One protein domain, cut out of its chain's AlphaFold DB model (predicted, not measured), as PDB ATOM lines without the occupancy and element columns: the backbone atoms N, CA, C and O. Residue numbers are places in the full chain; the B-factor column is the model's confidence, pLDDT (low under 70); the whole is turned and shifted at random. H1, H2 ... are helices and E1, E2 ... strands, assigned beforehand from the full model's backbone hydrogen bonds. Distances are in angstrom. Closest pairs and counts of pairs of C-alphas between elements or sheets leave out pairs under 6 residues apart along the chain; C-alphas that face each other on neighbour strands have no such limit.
ATOM      1  N   PHE A1073      15.623  -0.397 -85.905       80.94
ATOM      2  CA  PHE A1073      14.482   0.307 -86.478       80.94
ATOM      3  C   PHE A1073      13.730   1.068 -85.381       80.94
ATOM      4  O   PHE A1073      13.746   0.670 -84.215       80.94
ATOM      5  N   ASP A1074      13.065   2.166 -85.734       81.56
ATOM      6  CA  ASP A1074      12.353   3.006 -84.760       81.56
ATOM      7  C   ASP A1074      10.919   2.529 -84.457       81.56
ATOM      8  O   ASP A1074      10.326   2.965 -83.471       81.56
ATOM      9  N   THR A1075      10.378   1.587 -85.239       77.00
ATOM     10  CA  THR A1075       9.070   0.951 -84.992       77.00
ATOM     11  C   THR A1075       9.119  -0.570 -85.201       77.00
ATOM     12  O   THR A1075      10.092  -1.102 -85.744       77.00
ATOM     13  N   VAL A1076       8.073  -1.276 -84.753       73.19
ATOM     14  CA  VAL A1076       7.914  -2.733 -84.931       73.19
ATOM     15  C   VAL A1076       7.721  -3.088 -86.403       73.19
ATOM     16  O   VAL A1076       8.329  -4.030 -86.899       73.19
ATOM     17  N   GLU A1077       6.899  -2.309 -87.096       73.44
ATOM     18  CA  GLU A1077       6.478  -2.501 -88.484       73.44
ATOM     19  C   GLU A1077       7.682  -2.403 -89.430       73.44
ATOM     20  O   GLU A1077       7.849  -3.225 -90.329       73.44
ATOM     21  N   ALA A1078       8.585  -1.456 -89.159       73.75
ATOM     22  CA  ALA A1078       9.857  -1.337 -89.862       73.75
ATOM     23  C   ALA A1078      10.803  -2.527 -89.582       73.75
ATOM     24  O   ALA A1078      11.516  -2.959 -90.484       73.75
ATOM     25  N   ALA A1079      10.780  -3.098 -88.371       73.56
ATOM     26  CA  ALA A1079      11.613  -4.245 -87.990       73.56
ATOM     27  C   ALA A1079      11.118  -5.610 -88.518       73.56
ATOM     28  O   ALA A1079      11.864  -6.586 -88.430       73.56
ATOM     29  N   ILE A1080       9.892  -5.696 -89.055       73.62
ATOM     30  CA  ILE A1080       9.338  -6.905 -89.709       73.62
ATOM     31  C   ILE A1080       9.313  -6.814 -91.245       73.62
ATOM     32  O   ILE A1080       8.864  -7.736 -91.921       73.62
ATOM     33  N   GLY A1081       9.840  -5.731 -91.822       62.56
ATOM     34  CA  GLY A1081      10.210  -5.657 -93.237       62.56
ATOM     35  C   GLY A1081       9.101  -5.271 -94.221       62.56
ATOM     36  O   GLY A1081       9.404  -4.506 -95.134       62.56
ATOM     37  N   GLN A1082       7.852  -5.742 -94.070       51.47
ATOM     38  CA  GLN A1082       6.704  -5.242 -94.860       51.47
ATOM     39  C   GLN A1082       5.320  -5.750 -94.388       51.47
ATOM     40  O   GLN A1082       4.915  -6.848 -94.752       51.47
ATOM     41  N   VAL A1083       4.539  -4.905 -93.695       45.09
ATOM     42  CA  VAL A1083       3.056  -4.876 -93.766       45.09
ATOM     43  C   VAL A1083       2.585  -3.437 -93.502       45.09
ATOM     44  O   VAL A1083       2.907  -2.874 -92.459       45.09
ATOM     45  N   GLU A1084       1.783  -2.846 -94.393       46.38
ATOM     46  CA  GLU A1084       1.007  -1.637 -94.063       46.38
ATOM     47  C   GLU A1084      -0.262  -2.048 -93.298       46.38
ATOM     48  O   GLU A1084      -1.299  -2.361 -93.882       46.38
ATOM     49  N   GLY A1085      -0.170  -2.111 -91.968       54.16
ATOM     50  CA  GLY A1085      -1.289  -2.483 -91.102       54.16
ATOM     51  C   GLY A1085      -0.887  -2.595 -89.631       54.16
ATOM     52  O   GLY A1085       0.261  -2.894 -89.321       54.16
ATOM     53  N   ASN A1086      -1.840  -2.352 -88.724       57.56
ATOM     54  CA  ASN A1086      -1.613  -2.327 -87.273       57.56
ATOM     55  C   ASN A1086      -1.206  -3.707 -86.719       57.56
ATOM     56  O   ASN A1086      -2.057  -4.487 -86.288       57.56
ATOM     57  N   ALA A1087       0.094  -3.991 -86.685       62.91
ATOM     58  CA  ALA A1087       0.634  -5.222 -86.124       62.91
ATOM     59  C   ALA A1087       0.455  -5.235 -84.591       62.91
ATOM     60  O   ALA A1087       0.888  -4.324 -83.880       62.91
ATOM     61  N   ARG A1088      -0.211  -6.262 -84.049       67.69
ATOM     62  CA  ARG A1088      -0.577  -6.298 -82.627       67.69
ATOM     63  C   ARG A1088       0.483  -7.016 -81.802       67.69
ATOM     64  O   ARG A1088       0.713  -8.207 -81.987       67.69
ATOM     65  N   VAL A1089       1.035  -6.333 -80.799       71.31
ATOM     66  CA  VAL A1089       1.793  -6.988 -79.721       71.31
ATOM     67  C   VAL A1089       0.867  -7.939 -78.956       71.31
ATOM     68  O   VAL A1089      -0.136  -7.514 -78.376       71.31
ATOM     69  N   VAL A1090       1.210  -9.227 -78.958       74.75
ATOM     70  CA  VAL A1090       0.477 -10.285 -78.246       74.75
ATOM     71  C   VAL A1090       1.113 -10.560 -76.886       74.75
ATOM     72  O   VAL A1090       0.403 -10.715 -75.895       74.75
ATOM     73  N   GLN A1091       2.447 -10.582 -76.822       77.25
ATOM     74  CA  GLN A1091       3.195 -10.900 -75.609       77.25
ATOM     75  C   GLN A1091       4.585 -10.258 -75.655       77.25
ATOM     76  O   GLN A1091       5.259 -10.319 -76.678       77.25
ATOM     77  N   THR A1092       5.049  -9.716 -74.528       80.00
ATOM     78  CA  THR A1092       6.454  -9.320 -74.345       80.00
ATOM     79  C   THR A1092       7.084 -10.210 -73.282       80.00
ATOM     80  O   THR A1092       6.565 -10.321 -72.173       80.00
ATOM     81  N   VAL A1093       8.209 -10.839 -73.615       76.31
ATOM     82  CA  VAL A1093       9.041 -11.636 -72.701       76.31
ATOM     83  C   VAL A1093      10.436 -11.025 -72.594       76.31
ATOM     84  O   VAL A1093      10.806 -10.140 -73.366       76.31
ATOM     85  N   ARG A1094      11.255 -11.491 -71.652       75.50
ATOM     86  CA  ARG A1094      12.671 -11.105 -71.599       75.50
ATOM     87  C   ARG A1094      13.427 -11.820 -72.724       75.50
ATOM     88  O   ARG A1094      13.345 -13.042 -72.813       75.50
ATOM     89  N   THR A1095      14.171 -11.088 -73.556       69.88
ATOM     90  CA  THR A1095      14.938 -11.657 -74.681       69.88
ATOM     91  C   THR A1095      15.813 -12.815 -74.220       69.88
ATOM     92  O   THR A1095      16.583 -12.660 -73.271       69.88
ATOM     93  N   ALA A1096      15.736 -13.963 -74.899       59.03
ATOM     94  CA  ALA A1096      16.607 -15.115 -74.640       59.03
ATOM     95  C   ALA A1096      17.992 -14.984 -75.309       59.03
ATOM     96  O   ALA A1096      18.974 -15.517 -74.807       59.03
ATOM     97  N   ASN A1097      18.083 -14.241 -76.417       61.84
ATOM     98  CA  ASN A1097      19.316 -14.015 -77.177       61.84
ATOM     99  C   ASN A1097      20.291 -13.068 -76.444       61.84
ATOM    100  O   ASN A1097      20.052 -11.865 -76.320       61.84
ATOM    101  N   GLU A1098      21.426 -13.601 -75.996       62.19
ATOM    102  CA  GLU A1098      22.425 -12.857 -75.216       62.19
ATOM    103  C   GLU A1098      23.234 -11.845 -76.039       62.19
ATOM    104  O   GLU A1098      23.606 -10.789 -75.524       62.19
ATOM    105  N   GLY A1099      23.426 -12.102 -77.337       68.44
ATOM    106  CA  GLY A1099      24.030 -11.138 -78.259       68.44
ATOM    107  C   GLY A1099      23.191  -9.862 -78.359       68.44
ATOM    108  O   GLY A1099      23.732  -8.761 -78.272       68.44
ATOM    109  N   LEU A1100      21.863 -10.010 -78.414       69.06
ATOM    110  CA  LEU A1100      20.911  -8.897 -78.385       69.06
ATOM    111  C   LEU A1100      20.845  -8.226 -77.001       69.06
ATOM    112  O   LEU A1100      20.872  -6.995 -76.931       69.06
ATOM    113  N   ARG A1101      20.881  -8.992 -75.896       73.00
ATOM    114  CA  ARG A1101      21.000  -8.424 -74.532       73.00
ATOM    115  C   ARG A1101      22.237  -7.530 -74.386       73.00
ATOM    116  O   ARG A1101      22.120  -6.456 -73.800       73.00
ATOM    117  N   SER A1102      23.394  -7.936 -74.923       71.75
ATOM    118  CA  SER A1102      24.635  -7.142 -74.836       71.75
ATOM    119  C   SER A1102      24.546  -5.811 -75.599       71.75
ATOM    120  O   SER A1102      25.121  -4.813 -75.171       71.75
ATOM    121  N   GLN A1103      23.729  -5.764 -76.656       73.31
ATOM    122  CA  GLN A1103      23.379  -4.559 -77.424       73.31
ATOM    123  C   GLN A1103      22.194  -3.772 -76.805       73.31
ATOM    124  O   GLN A1103      21.710  -2.795 -77.376       73.31
ATOM    125  N   GLY A1104      21.722  -4.169 -75.616       78.50
ATOM    126  CA  GLY A1104      20.648  -3.513 -74.857       78.50
ATOM    127  C   GLY A1104      19.222  -3.957 -75.208       78.50
ATOM    128  O   GLY A1104      18.270  -3.459 -74.607       78.50
ATOM    129  N   PHE A1105      19.049  -4.902 -76.134       82.75
ATOM    130  CA  PHE A1105      17.750  -5.446 -76.534       82.75
ATOM    131  C   PHE A1105      17.313  -6.553 -75.563       82.75
ATOM    132  O   PHE A1105      17.529  -7.743 -75.791       82.75
ATOM    133  N   THR A1106      16.734  -6.150 -74.430       81.19
ATOM    134  CA  THR A1106      16.383  -7.050 -73.317       81.19
ATOM    135  C   THR A1106      14.952  -7.586 -73.346       81.19
ATOM    136  O   THR A1106      14.624  -8.440 -72.522       81.19
ATOM    137  N   GLU A1107      14.106  -7.104 -74.255       83.44
ATOM    138  CA  GLU A1107      12.709  -7.527 -74.419       83.44
ATOM    139  C   GLU A1107      12.507  -8.191 -75.787       83.44
ATOM    140  O   GLU A1107      12.897  -7.630 -76.805       83.44
ATOM    141  N   THR A1108      11.885  -9.366 -75.834       83.62
ATOM    142  CA  THR A1108      11.392  -9.974 -77.074       83.62
ATOM    143  C   THR A1108       9.887  -9.778 -77.124       83.62
ATOM    144  O   THR A1108       9.162 -10.174 -76.212       83.62
ATOM    145  N   VAL A1109       9.437  -9.137 -78.192       81.25
ATOM    146  CA  VAL A1109       8.056  -8.776 -78.468       81.25
ATOM    147  C   VAL A1109       7.535  -9.737 -79.532       81.25
ATOM    148  O   VAL A1109       8.039  -9.767 -80.657       81.25
ATOM    149  N   TYR A1110       6.534 -10.532 -79.171       78.69
ATOM    150  CA  TYR A1110       5.763 -11.333 -80.112       78.69
ATOM    151  C   TYR A1110       4.637 -10.478 -80.675       78.69
ATOM    152  O   TYR A1110       3.828  -9.909 -79.932       78.69
ATOM    153  N   VAL A1111       4.603 -10.388 -81.997       76.50
ATOM    154  CA  VAL A1111       3.714  -9.513 -82.755       76.50
ATOM    155  C   VAL A1111       2.961 -10.373 -83.754       76.50
ATOM    156  O   VAL A1111       3.576 -11.177 -84.446       76.50
ATOM    157  N   VAL A1112       1.646 -10.218 -83.839       75.00
ATOM    158  CA  VAL A1112       0.833 -10.882 -84.862       75.00
ATOM    159  C   VAL A1112       0.353  -9.840 -85.865       75.00
ATOM    160  O   VAL A1112      -0.148  -8.781 -85.476       75.00
ATOM    161  N   ASP A1113       0.560 -10.122 -87.151       73.38
ATOM    162  CA  ASP A1113       0.075  -9.280 -88.245       73.38
ATOM    163  C   ASP A1113      -1.402  -9.557 -88.588       73.38
ATOM    164  O   ASP A1113      -2.038 -10.465 -88.048       73.38
ATOM    165  N   ASN A1114      -1.959  -8.775 -89.515       66.25
ATOM    166  CA  ASN A1114      -3.356  -8.903 -89.944       66.25
ATOM    167  C   ASN A1114      -3.684 -10.237 -90.653       66.25
ATOM    168  O   ASN A1114      -4.861 -10.543 -90.829       66.25
ATOM    169  N   ASN A1115      -2.679 -11.025 -91.051       62.41
ATOM    170  CA  ASN A1115      -2.848 -12.345 -91.666       62.41
ATOM    171  C   ASN A1115      -2.756 -13.487 -90.633       62.41
ATOM    172  O   ASN A1115      -2.934 -14.649 -90.992       62.41
ATOM    173  N   GLY A1116      -2.469 -13.172 -89.364       64.19
ATOM    174  CA  GLY A1116      -2.238 -14.155 -88.306       64.19
ATOM    175  C   GLY A1116      -0.788 -14.639 -88.197       64.19
ATOM    176  O   GLY A1116      -0.511 -15.509 -87.372       64.19
ATOM    177  N   THR A1117       0.153 -14.093 -88.978       69.69
ATOM    178  CA  THR A1117       1.565 -14.503 -88.917       69.69
ATOM    179  C   THR A1117       2.198 -14.008 -87.619       69.69
ATOM    180  O   THR A1117       2.144 -12.811 -87.321       69.69
ATOM    181  N   GLN A1118       2.825 -14.905 -86.851       73.56
ATOM    182  CA  GLN A1118       3.528 -14.539 -85.621       73.56
ATOM    183  C   GLN A1118       4.992 -14.176 -85.900       73.56
ATOM    184  O   GLN A1118       5.853 -15.027 -86.130       73.56
ATOM    185  N   TRP A1119       5.276 -12.884 -85.803       75.81
ATOM    186  CA  TRP A1119       6.605 -12.300 -85.870       75.81
ATOM    187  C   TRP A1119       7.232 -12.211 -84.477       75.81
ATOM    188  O   TRP A1119       6.557 -12.009 -83.464       75.81
ATOM    189  N   THR A1120       8.556 -12.329 -84.428       78.38
ATOM    190  CA  THR A1120       9.352 -12.133 -83.212       78.38
ATOM    191  C   THR A1120      10.289 -10.957 -83.447       78.38
ATOM    192  O   THR A1120      11.084 -10.995 -84.381       78.38
ATOM    193  N   VAL A1121      10.213  -9.920 -82.615       81.69
ATOM    194  CA  VAL A1121      11.018  -8.691 -82.733       81.69
ATOM    195  C   VAL A1121      11.696  -8.426 -81.395       81.69
ATOM    196  O   VAL A1121      11.070  -8.581 -80.350       81.69
ATOM    197  N   SER A1122      12.966  -8.021 -81.376       84.31
ATOM    198  CA  SER A1122      13.623  -7.650 -80.110       84.31
ATOM    199  C   SER A1122      13.610  -6.138 -79.906       84.31
ATOM    200  O   SER A1122      13.845  -5.383 -80.838       84.31
ATOM    201  N   ARG A1123      13.345  -5.686 -78.682       85.81
ATOM    202  CA  ARG A1123      13.193  -4.284 -78.282       85.81
ATOM    203  C   ARG A1123      14.237  -3.907 -77.233       85.81
ATOM    204  O   ARG A1123      14.514  -4.661 -76.297       85.81
ATOM    205  N   ASN A1124      14.802  -2.713 -77.381       87.38
ATOM    206  CA  ASN A1124      15.663  -2.079 -76.391       87.38
ATOM    207  C   ASN A1124      14.825  -1.082 -75.569       87.38
ATOM    208  O   ASN A1124      14.542   0.018 -76.052       87.38
ATOM    209  N   PRO A1125      14.416  -1.410 -74.328       78.50
ATOM    210  CA  PRO A1125      13.530  -0.544 -73.547       78.50
ATOM    211  C   PRO A1125      14.159   0.784 -73.106       78.50
ATOM    212  O   PRO A1125      13.433   1.656 -72.636       78.50
ATOM    213  N   ARG A1126      15.482   0.970 -73.254       79.56
ATOM    214  CA  ARG A1126      16.156   2.247 -72.954       79.56
ATOM    215  C   ARG A1126      16.142   3.222 -74.129       79.56
ATOM    216  O   ARG A1126      16.135   4.424 -73.893       79.56
ATOM    217  N   THR A1127      16.173   2.726 -75.366       82.69
ATOM    218  CA  THR A1127      16.183   3.565 -76.581       82.69
ATOM    219  C   THR A1127      14.856   3.559 -77.333       82.69
ATOM    220  O   THR A1127      14.666   4.379 -78.222       82.69
ATOM    221  N   GLY A1128      13.952   2.629 -77.014       80.69
ATOM    222  CA  GLY A1128      12.688   2.419 -77.722       80.69
ATOM    223  C   GLY A1128      12.824   1.679 -79.057       80.69
ATOM    224  O   GLY A1128      11.811   1.207 -79.564       80.69
ATOM    225  N   ARG A1129      14.046   1.539 -79.594       83.69
ATOM    226  CA  ARG A1129      14.318   0.907 -80.894       83.69
ATOM    227  C   ARG A1129      14.090  -0.604 -80.867       83.69
ATOM    228  O   ARG A1129      14.250  -1.270 -79.838       83.69
ATOM    229  N   TYR A1130      13.791  -1.126 -82.046       84.38
ATOM    230  CA  TYR A1130      13.562  -2.530 -82.353       84.38
ATOM    231  C   TYR A1130      14.704  -3.086 -83.205       84.38
ATOM    232  O   TYR A1130      15.428  -2.327 -83.843       84.38
ATOM    233  N   ALA A1131      14.868  -4.402 -83.204       81.38
ATOM    234  CA  ALA A1131      15.820  -5.141 -84.019       81.38
ATOM    235  C   ALA A1131      15.125  -6.351 -84.652       81.38
ATOM    236  O   ALA A1131      14.282  -6.992 -84.008       81.38
ATOM    237  N   THR A1132      15.493  -6.648 -85.899       72.25
ATOM    238  CA  THR A1132      14.972  -7.778 -86.680       72.25
ATOM    239  C   THR A1132      15.105  -9.095 -85.915       72.25
ATOM    240  O   THR A1132      16.130  -9.386 -85.295       72.25
TER     241      THR A1132
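What this domain is: This is residues 1073 to 1132 of the 1139 residues of an uncharacterized protein of Phytomonospora endophytica (UniProt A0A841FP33). A small, strongly twisted sheet of three antiparallel strands, E1 E2 E3, has the short helix H2 at one end, and residues 1130 to 1131 fold back to pair with E3. The 60 printed residues, under half in named elements, run H1 E1 H2 E2 E3: two helices, three strands, class mixed. The whole is compact, radius of gyration of the C-alphas 11.0 A, and elongated, 32 by 19 by 15 A.

How they stand to each other: Start at H1, residues 1076 to 1079, which only grazes the sheet. Next, E1, residues 1088 to 1094, neighbours E2, residues 1107 to 1112, antiparallel at 156 degrees; N 1090 and O 1110, 2.9 A apart, are within hydrogen-bond range. H2, residues 1098 to 1102, only grazes the sheet, is apart from H1 and has its O i to N i+4 pair within range; H1 is too short for one. E2 and E3, residues 1118 to 1123, form a hairpin, N 1109 to O 1121 2.8 A.

Where its parts are: Find H1 from C-alpha 1076 (7.914, -2.733, -84.931); E1 spans 17.9 A, E2 16.2 A, and E3 15.9 A to C-alpha 1123 (13.193, -4.284, -78.282).

The domain as a whole: The printed part has no cut and no long link. Look for pLDDT under 70 at residues 1081 to 1088, 1095 to 1100 and 1114 to 1117.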